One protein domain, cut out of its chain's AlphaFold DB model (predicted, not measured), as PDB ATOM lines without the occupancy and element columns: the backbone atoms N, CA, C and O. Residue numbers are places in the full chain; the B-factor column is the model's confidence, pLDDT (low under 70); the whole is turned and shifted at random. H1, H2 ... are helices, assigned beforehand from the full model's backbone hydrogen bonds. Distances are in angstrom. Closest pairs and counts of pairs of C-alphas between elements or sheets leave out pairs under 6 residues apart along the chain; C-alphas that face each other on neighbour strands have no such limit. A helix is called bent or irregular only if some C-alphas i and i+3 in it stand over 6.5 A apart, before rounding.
ATOM      1  N   LYS A   2     -33.273  28.920   0.771       75.06
ATOM      2  CA  LYS A   2     -32.283  27.866   1.110       75.06
ATOM      3  C   LYS A   2     -31.253  27.556   0.005       75.06
ATOM      4  O   LYS A   2     -30.090  27.317   0.309       75.06
ATOM      5  N   HIS A   3     -31.659  27.592  -1.267       80.12
ATOM      6  CA  HIS A   3     -30.751  27.348  -2.399       80.12
ATOM      7  C   HIS A   3     -29.763  28.493  -2.636       80.12
ATOM      8  O   HIS A   3     -28.594  28.236  -2.889       80.12
ATOM      9  N   ILE A   4     -30.209  29.743  -2.480       86.06
ATOM     10  CA  ILE A   4     -29.355  30.930  -2.625       86.06
ATOM     11  C   ILE A   4     -28.257  30.910  -1.559       86.06
ATOM     12  O   ILE A   4     -27.090  31.083  -1.884       86.06
ATOM     13  N   VAL A   5     -28.611  30.598  -0.306       87.00
ATOM     14  CA  VAL A   5     -27.636  30.482   0.789       87.00
ATOM     15  C   VAL A   5     -26.639  29.351   0.526       87.00
ATOM     16  O   VAL A   5     -25.446  29.568   0.686       87.00
ATOM     17  N   LYS A   6     -27.091  28.183   0.043       84.81
ATOM     18  CA  LYS A   6     -26.193  27.077  -0.338       84.81
ATOM     19  C   LYS A   6     -25.198  27.478  -1.429       84.81
ATOM     20  O   LYS A   6     -24.007  27.212  -1.289       84.81
ATOM     21  N   ILE A   7     -25.675  28.129  -2.488       89.69
ATOM     22  CA  ILE A   7     -24.819  28.612  -3.581       89.69
ATOM     23  C   ILE A   7     -23.800  29.614  -3.039       89.69
ATOM     24  O   ILE A   7     -22.614  29.492  -3.328       89.69
ATOM     25  N   PHE A   8     -24.238  30.544  -2.191       89.62
ATOM     26  CA  PHE A   8     -23.358  31.540  -1.591       89.62
ATOM     27  C   PHE A   8     -22.295  30.898  -0.688       89.62
ATOM     28  O   PHE A   8     -21.121  31.244  -0.777       89.62
ATOM     29  N   THR A   9     -22.663  29.905   0.126       88.69
ATOM     30  CA  THR A   9     -21.698  29.178   0.967       88.69
ATOM     31  C   THR A   9     -20.691  28.378   0.149       88.69
ATOM     32  O   THR A   9     -19.515  28.358   0.497       88.69
ATOM     33  N   ILE A  10     -21.118  27.758  -0.956       89.94
ATOM     34  CA  ILE A  10     -20.211  27.028  -1.851       89.94
ATOM     35  C   ILE A  10     -19.259  28.011  -2.535       89.94
ATOM     36  O   ILE A  10     -18.061  27.759  -2.576       89.94
ATOM     37  N   LEU A  11     -19.763  29.155  -3.001       90.00
ATOM     38  CA  LEU A  11     -18.946  30.203  -3.610       90.00
ATOM     39  C   LEU A  11     -17.865  30.713  -2.644       90.00
ATOM     40  O   LEU A  11     -16.704  30.829  -3.031       90.00
ATOM     41  N   VAL A  12     -18.230  30.962  -1.383       89.62
ATOM     42  CA  VAL A  12     -17.300  31.399  -0.327       89.62
ATOM     43  C   VAL A  12     -16.288  30.301   0.033       89.62
ATOM     44  O   VAL A  12     -15.108  30.580   0.249       89.62
ATOM     45  N   ALA A  13     -16.709  29.036   0.066       90.88
ATOM     46  CA  ALA A  13     -15.807  27.915   0.325       90.88
ATOM     47  C   ALA A  13     -14.800  27.724  -0.822       90.88
ATOM     48  O   ALA A  13     -13.609  27.546  -0.582       90.88
ATOM     49  N   VAL A  14     -15.257  27.827  -2.071       89.88
ATOM     50  CA  VAL A  14     -14.396  27.706  -3.253       89.88
ATOM     51  C   VAL A  14     -13.412  28.871  -3.335       89.88
ATOM     52  O   VAL A  14     -12.237  28.638  -3.605       89.88
ATOM     53  N   SER A  15     -13.846  30.105  -3.063       80.56
ATOM     54  CA  SER A  15     -12.958  31.274  -3.103       80.56
ATOM     55  C   SER A  15     -11.904  31.255  -1.994       80.56
ATOM     56  O   SER A  15     -10.742  31.570  -2.250       80.56
ATOM     57  N   SER A  16     -12.271  30.833  -0.781       83.62
ATOM     58  CA  SER A  16     -11.325  30.697   0.335       83.62
ATOM     59  C   SER A  16     -10.321  29.565   0.107       83.62
ATOM     60  O   SER A  16      -9.127  29.762   0.336       83.62
ATOM     61  N   LEU A  17     -10.770  28.427  -0.430       87.12
ATOM     62  CA  LEU A  17      -9.894  27.328  -0.839       87.12
ATOM     63  C   LEU A  17      -8.912  27.777  -1.929       87.12
ATOM     64  O   LEU A  17      -7.717  27.506  -1.824       87.12
ATOM     65  N   TRP A  18      -9.393  28.513  -2.933       80.31
ATOM     66  CA  TRP A  18      -8.550  29.079  -3.985       80.31
ATOM     67  C   TRP A  18      -7.500  30.042  -3.435       80.31
ATOM     68  O   TRP A  18      -6.330  29.910  -3.780       80.31
ATOM     69  N   MET A  19      -7.878  30.973  -2.551       77.62
ATOM     70  CA  MET A  19      -6.922  31.901  -1.932       77.62
ATOM     71  C   MET A  19      -5.882  31.182  -1.067       77.62
ATOM     72  O   MET A  19      -4.714  31.575  -1.055       77.62
ATOM     73  N   TRP A  20      -6.279  30.113  -0.374       80.31
ATOM     74  CA  TRP A  20      -5.365  29.295   0.420       80.31
ATOM     75  C   TRP A  20      -4.359  28.538  -0.457       80.31
ATOM     76  O   TRP A  20      -3.159  28.622  -0.206       80.31
ATOM     77  N   LEU A  21      -4.822  27.882  -1.525       77.88
ATOM     78  CA  LEU A  21      -3.955  27.220  -2.508       77.88
ATOM     79  C   LEU A  21      -3.008  28.204  -3.205       77.88
ATOM     80  O   LEU A  21      -1.835  27.894  -3.405       77.88
ATOM     81  N   LEU A  22      -3.485  29.407  -3.540       67.62
ATOM     82  CA  LEU A  22      -2.648  30.443  -4.150       67.62
ATOM     83  C   LEU A  22      -1.523  30.880  -3.202       67.62
ATOM     84  O   LEU A  22      -0.385  31.084  -3.625       67.62
ATOM     85  N   LYS A  23      -1.847  31.002  -1.910       68.12
ATOM     86  CA  LYS A  23      -0.899  31.393  -0.867       68.12
ATOM     87  C   LYS A  23       0.160  30.314  -0.612       68.12
ATOM     88  O   LYS A  23       1.306  30.672  -0.369       68.12
ATOM     89  N   THR A  24      -0.186  29.027  -0.689       69.62
ATOM     90  CA  THR A  24       0.763  27.922  -0.449       69.62
ATOM     91  C   THR A  24       1.636  27.592  -1.657       69.62
ATOM     92  O   THR A  24       2.789  27.210  -1.476       69.62
ATOM     93  N   ALA A  25       1.114  27.728  -2.878       65.69
ATOM     94  CA  ALA A  25       1.814  27.289  -4.082       65.69
ATOM     95  C   ALA A  25       2.773  28.334  -4.677       65.69
ATOM     96  O   ALA A  25       3.729  27.949  -5.345       65.69
ATOM     97  N   VAL A  26       2.520  29.638  -4.488       62.66
ATOM     98  CA  VAL A  26       3.153  30.670  -5.336       62.66
ATOM     99  C   VAL A  26       4.068  31.647  -4.582       62.66
ATOM    100  O   VAL A  26       4.983  32.179  -5.208       62.66
ATOM    101  N   PHE A  27       3.910  31.883  -3.268       61.78
ATOM    102  CA  PHE A  27       4.615  33.002  -2.612       61.78
ATOM    103  C   PHE A  27       5.218  32.702  -1.223       61.78
ATOM    104  O   PHE A  27       4.507  32.243  -0.332       61.78
ATOM    105  N   PRO A  28       6.500  33.054  -0.979       65.50
ATOM    106  CA  PRO A  28       7.034  33.188   0.373       65.50
ATOM    107  C   PRO A  28       6.356  34.359   1.104       65.50
ATOM    108  O   PRO A  28       6.120  35.413   0.507       65.50
ATOM    109  N   GLU A  29       6.076  34.200   2.405       66.94
ATOM    110  CA  GLU A  29       5.287  35.156   3.211       66.94
ATOM    111  C   GLU A  29       5.814  36.604   3.186       66.94
ATOM    112  O   GLU A  29       5.047  37.552   3.378       66.94
ATOM    113  N   SER A  30       7.099  36.800   2.879       70.50
ATOM    114  CA  SER A  30       7.733  38.117   2.781       70.50
ATOM    115  C   SER A  30       7.205  38.988   1.634       70.50
ATOM    116  O   SER A  30       7.253  40.210   1.739       70.50
ATOM    117  N   TYR A  31       6.683  38.399   0.552       67.56
ATOM    118  CA  TYR A  31       6.236  39.145  -0.638       67.56
ATOM    119  C   TYR A  31       4.716  39.173  -0.811       67.56
ATOM    120  O   TYR A  31       4.213  39.735  -1.784       67.56
ATOM    121  N   THR A  32       3.962  38.634   0.153       72.75
ATOM    122  CA  THR A  32       2.490  38.602   0.107       72.75
ATOM    123  C   THR A  32       1.865  39.998  -0.013       72.75
ATOM    124  O   THR A  32       0.779  40.137  -0.568       72.75
ATOM    125  N   TRP A  33       2.557  41.047   0.448       76.12
ATOM    126  CA  TRP A  33       2.116  42.440   0.311       76.12
ATOM    127  C   TRP A  33       2.098  42.937  -1.146       76.12
ATOM    128  O   TRP A  33       1.294  43.798  -1.491       76.12
ATOM    129  N   LEU A  34       2.942  42.382  -2.026       76.00
ATOM    130  CA  LEU A  34       2.989  42.753  -3.448       76.00
ATOM    131  C   LEU A  34       1.974  41.982  -4.305       76.00
ATOM    132  O   LEU A  34       1.795  42.299  -5.481       76.00
ATOM    133  N   LEU A  35       1.292  40.989  -3.737       76.12
ATOM    134  CA  LEU A  35       0.347  40.128  -4.447       76.12
ATOM    135  C   LEU A  35      -0.754  40.901  -5.208       76.12
ATOM    136  O   LEU A  35      -1.010  40.554  -6.363       76.12
ATOM    137  N   PRO A  36      -1.349  41.985  -4.662       79.38
ATOM    138  CA  PRO A  36      -2.316  42.796  -5.403       79.38
ATOM    139  C   PRO A  36      -1.713  43.458  -6.647       79.38
ATOM    140  O   PRO A  36      -2.369  43.548  -7.680       79.38
ATOM    141  N   ILE A  37      -0.449  43.888  -6.574       84.44
ATOM    142  CA  ILE A  37       0.250  44.537  -7.689       84.44
ATOM    143  C   ILE A  37       0.525  43.512  -8.790       84.44
ATOM    144  O   ILE A  37       0.214  43.771  -9.950       84.44
ATOM    145  N   TYR A  38       1.027  42.325  -8.435       80.19
ATOM    146  CA  TYR A  38       1.218  41.237  -9.399       80.19
ATOM    147  C   TYR A  38      -0.093  40.832 -10.074       80.19
ATOM    148  O   TYR A  38      -0.112  40.609 -11.284       80.19
ATOM    149  N   PHE A  39      -1.197  40.800  -9.323       83.81
ATOM    150  CA  PHE A  39      -2.513  40.515  -9.883       83.81
ATOM    151  C   PHE A  39      -2.936  41.576 -10.908       83.81
ATOM    152  O   PHE A  39      -3.280  41.221 -12.034       83.81
ATOM    153  N   ILE A  40      -2.817  42.866 -10.576       87.69
ATOM    154  CA  ILE A  40      -3.131  43.970 -11.498       87.69
ATOM    155  C   ILE A  40      -2.265  43.895 -12.763       87.69
ATOM    156  O   ILE A  40      -2.794  43.993 -13.870       87.69
ATOM    157  N   VAL A  41      -0.956  43.677 -12.617       90.56
ATOM    158  CA  VAL A  41      -0.031  43.564 -13.756       90.56
ATOM    159  C   VAL A  41      -0.395  42.366 -14.634       90.56
ATOM    160  O   VAL A  41      -0.480  42.507 -15.850       90.56
ATOM    161  N   SER A  42      -0.679  41.207 -14.035       87.31
ATOM    162  CA  SER A  42      -1.064  40.002 -14.780       87.31
ATOM    163  C   SER A  42      -2.383  40.176 -15.538       87.31
ATOM    164  O   SER A  42      -2.468  39.794 -16.705       87.31
ATOM    165  N   LEU A  43      -3.380  40.823 -14.922       91.88
ATOM    166  CA  LEU A  43      -4.646  41.159 -15.573       91.88
ATOM    167  C   LEU A  43      -4.440  42.156 -16.715       91.88
ATOM    168  O   LEU A  43      -5.041  41.999 -17.776       91.88
ATOM    169  N   GLY A  44      -3.571  43.150 -16.520       95.06
ATOM    170  CA  GLY A  44      -3.191  44.101 -17.561       95.06
ATOM    171  C   GLY A  44      -2.540  43.403 -18.756       95.06
ATOM    172  O   GLY A  44      -2.968  43.598 -19.892       95.06
ATOM    173  N   CYS A  45      -1.563  42.527 -18.508       95.06
ATOM    174  CA  CYS A  45      -0.923  41.727 -19.551       95.06
ATOM    175  C   CYS A  45      -1.923  40.817 -20.274       95.06
ATOM    176  O   CYS A  45      -1.913  40.769 -21.501       95.06
ATOM    177  N   TYR A  46      -2.816  40.142 -19.545       93.44
ATOM    178  CA  TYR A  46      -3.873  39.325 -20.141       93.44
ATOM    179  C   TYR A  46      -4.789  40.158 -21.048       93.44
ATOM    180  O   TYR A  46      -5.061  39.758 -22.177       93.44
ATOM    181  N   GLY A  47      -5.216  41.341 -20.594       93.75
ATOM    182  CA  GLY A  47      -6.036  42.254 -21.390       93.75
ATOM    183  C   GLY A  47      -5.339  42.702 -22.675       93.75
ATOM    184  O   GLY A  47      -5.936  42.641 -23.747       93.75
ATOM    185  N   LEU A  48      -4.061  43.079 -22.589       95.94
ATOM    186  CA  LEU A  48      -3.264  43.455 -23.760       95.94
ATOM    187  C   LEU A  48      -3.104  42.295 -24.745       95.94
ATOM    188  O   LEU A  48      -3.233  42.507 -25.949       95.94
ATOM    189  N   VAL A  49      -2.867  41.076 -24.256       94.06
ATOM    190  CA  VAL A  49      -2.782  39.879 -25.105       94.06
ATOM    191  C   VAL A  49      -4.122  39.601 -25.777       94.06
ATOM    192  O   VAL A  49      -4.143  39.377 -26.979       94.06
ATOM    193  N   MET A  50      -5.240  39.666 -25.053       89.56
ATOM    194  CA  MET A  50      -6.574  39.450 -25.624       89.56
ATOM    195  C   MET A  50      -6.909  40.473 -26.713       89.56
ATOM    196  O   MET A  50      -7.429  40.101 -27.764       89.56
ATOM    197  N   VAL A  51      -6.574  41.750 -26.500       90.81
ATOM    198  CA  VAL A  51      -6.737  42.793 -27.525       90.81
ATOM    199  C   VAL A  51      -5.797  42.536 -28.701       90.81
ATOM    200  O   VAL A  51      -6.236  42.584 -29.843       90.81
ATOM    201  N   GLY A  52      -4.528  42.216 -28.443       90.81
ATOM    202  CA  GLY A  52      -3.550  41.904 -29.485       90.81
ATOM    203  C   GLY A  52      -3.979  40.720 -30.349       90.81
ATOM    204  O   GLY A  52      -3.933  40.805 -31.571       90.81
ATOM    205  N   VAL A  53      -4.477  39.654 -29.726       87.44
ATOM    206  CA  VAL A  53      -5.047  38.491 -30.412       87.44
ATOM    207  C   VAL A  53      -6.298  38.883 -31.190       87.44
ATOM    208  O   VAL A  53      -6.405  38.491 -32.340       87.44
ATOM    209  N   GLY A  54      -7.199  39.697 -30.637       84.00
ATOM    210  CA  GLY A  54      -8.378  40.185 -31.364       84.00
ATOM    211  C   GLY A  54      -8.042  41.067 -32.573       84.00
ATOM    212  O   GLY A  54      -8.745  41.023 -33.575       84.00
ATOM    213  N   LEU A  55      -6.948  41.830 -32.510       83.81
ATOM    214  CA  LEU A  55      -6.442  42.613 -33.641       83.81
ATOM    215  C   LEU A  55      -5.718  41.739 -34.672       83.81
ATOM    216  O   LEU A  55      -5.832  41.984 -35.866       83.81
ATOM    217  N   MET A  56      -4.969  40.721 -34.241       80.12
ATOM    218  CA  MET A  56      -4.331  39.769 -35.162       80.12
ATOM    219  C   MET A  56      -5.362  38.844 -35.819       80.12
ATOM    220  O   MET A  56      -5.255  38.531 -37.000       80.12
ATOM    221  N   GLN A  57      -6.371  38.433 -35.056       71.38
ATOM    222  CA  GLN A  57      -7.544  37.691 -35.493       71.38
ATOM    223  C   GLN A  57      -8.712  38.648 -35.718       71.38
ATOM    224  O   GLN A  57      -9.807  38.387 -35.212       71.38
ATOM    225  N   PHE A  58      -8.506  39.726 -36.496       60.28
ATOM    226  CA  PHE A  58      -9.639  40.426 -37.118       60.28
ATOM    227  C   PHE A  58     -10.650  39.362 -37.554       60.28
ATOM    228  O   PHE A  58     -10.198  38.358 -38.110       60.28
ATOM    229  N   PRO A  59     -11.957  39.497 -37.261       58.88
ATOM    230  CA  PRO A  59     -12.940  38.481 -37.595       58.88
ATOM    231  C   PRO A  59     -12.939  38.312 -39.113       58.88
ATOM    232  O   PRO A  59     -13.636  39.006 -39.845       58.88
ATOM    233  N   THR A  60     -12.103  37.402 -39.603       59.47
ATOM    234  CA  THR A  60     -12.015  37.007 -40.996       59.47
ATOM    235  C   THR A  60     -13.192  36.082 -41.228       59.47
ATOM    236  O   THR A  60     -13.031  34.885 -41.454       59.47
TER     237      THR A  60
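This is residues 2 to 60 of the 87 residues of a protein of Cuscuta campestris (UniProt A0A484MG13). Two long helices, H1 and H2, make a wide V, joined at its corner by a tight link, with the space between the arms empty. Residues 2 to 22 of H1 form one free arm and residues 36 to 60 the other, which ends in a short tail after H2. The printed part has 59 residues, with two named helices in the order H1, H2 and no named strand; the class is all helix. The whole is extended, with a radius of gyration of the C-alphas of 17.3 A, and flat, spanning 47 by 39 by 15 A.

H1 runs from Lys 2, C-alpha at (-32.283, 27.866, 1.110), to Val 26, C-alpha at (3.153, 30.670, -5.336), 36.1 A from first to last C-alpha. H2, the longest helix with 28 residues, runs from Glu 29 to Met 56, 39.8 A, and its last C-alpha is at (-4.331, 39.769, -35.162).

H1 is neither bent nor irregular, but only just: C-alphas 23 and 26 are 6.1 A apart. A tight link of 2 residues joins H1 to H2. The two helices are near each other, with no pair of C-alphas within 8 A and 5 pairs within 10 A. H2 is irregular, with C-alphas 30 and 33 7.5 A apart, and has a kink of 49 degrees near residue 36. Every O i to N i+4 pair is within hydrogen-bond range in H1, and 19 of 24 are in H2.

The C-alphas farthest apart, those of Ser 30 and Thr 60, are 48.0 A apart. The printed part has no cut. The mean pLDDT of the printed part is 80.9; residues 22 to 29, residue 31 and residues 58 to 60 are under 70.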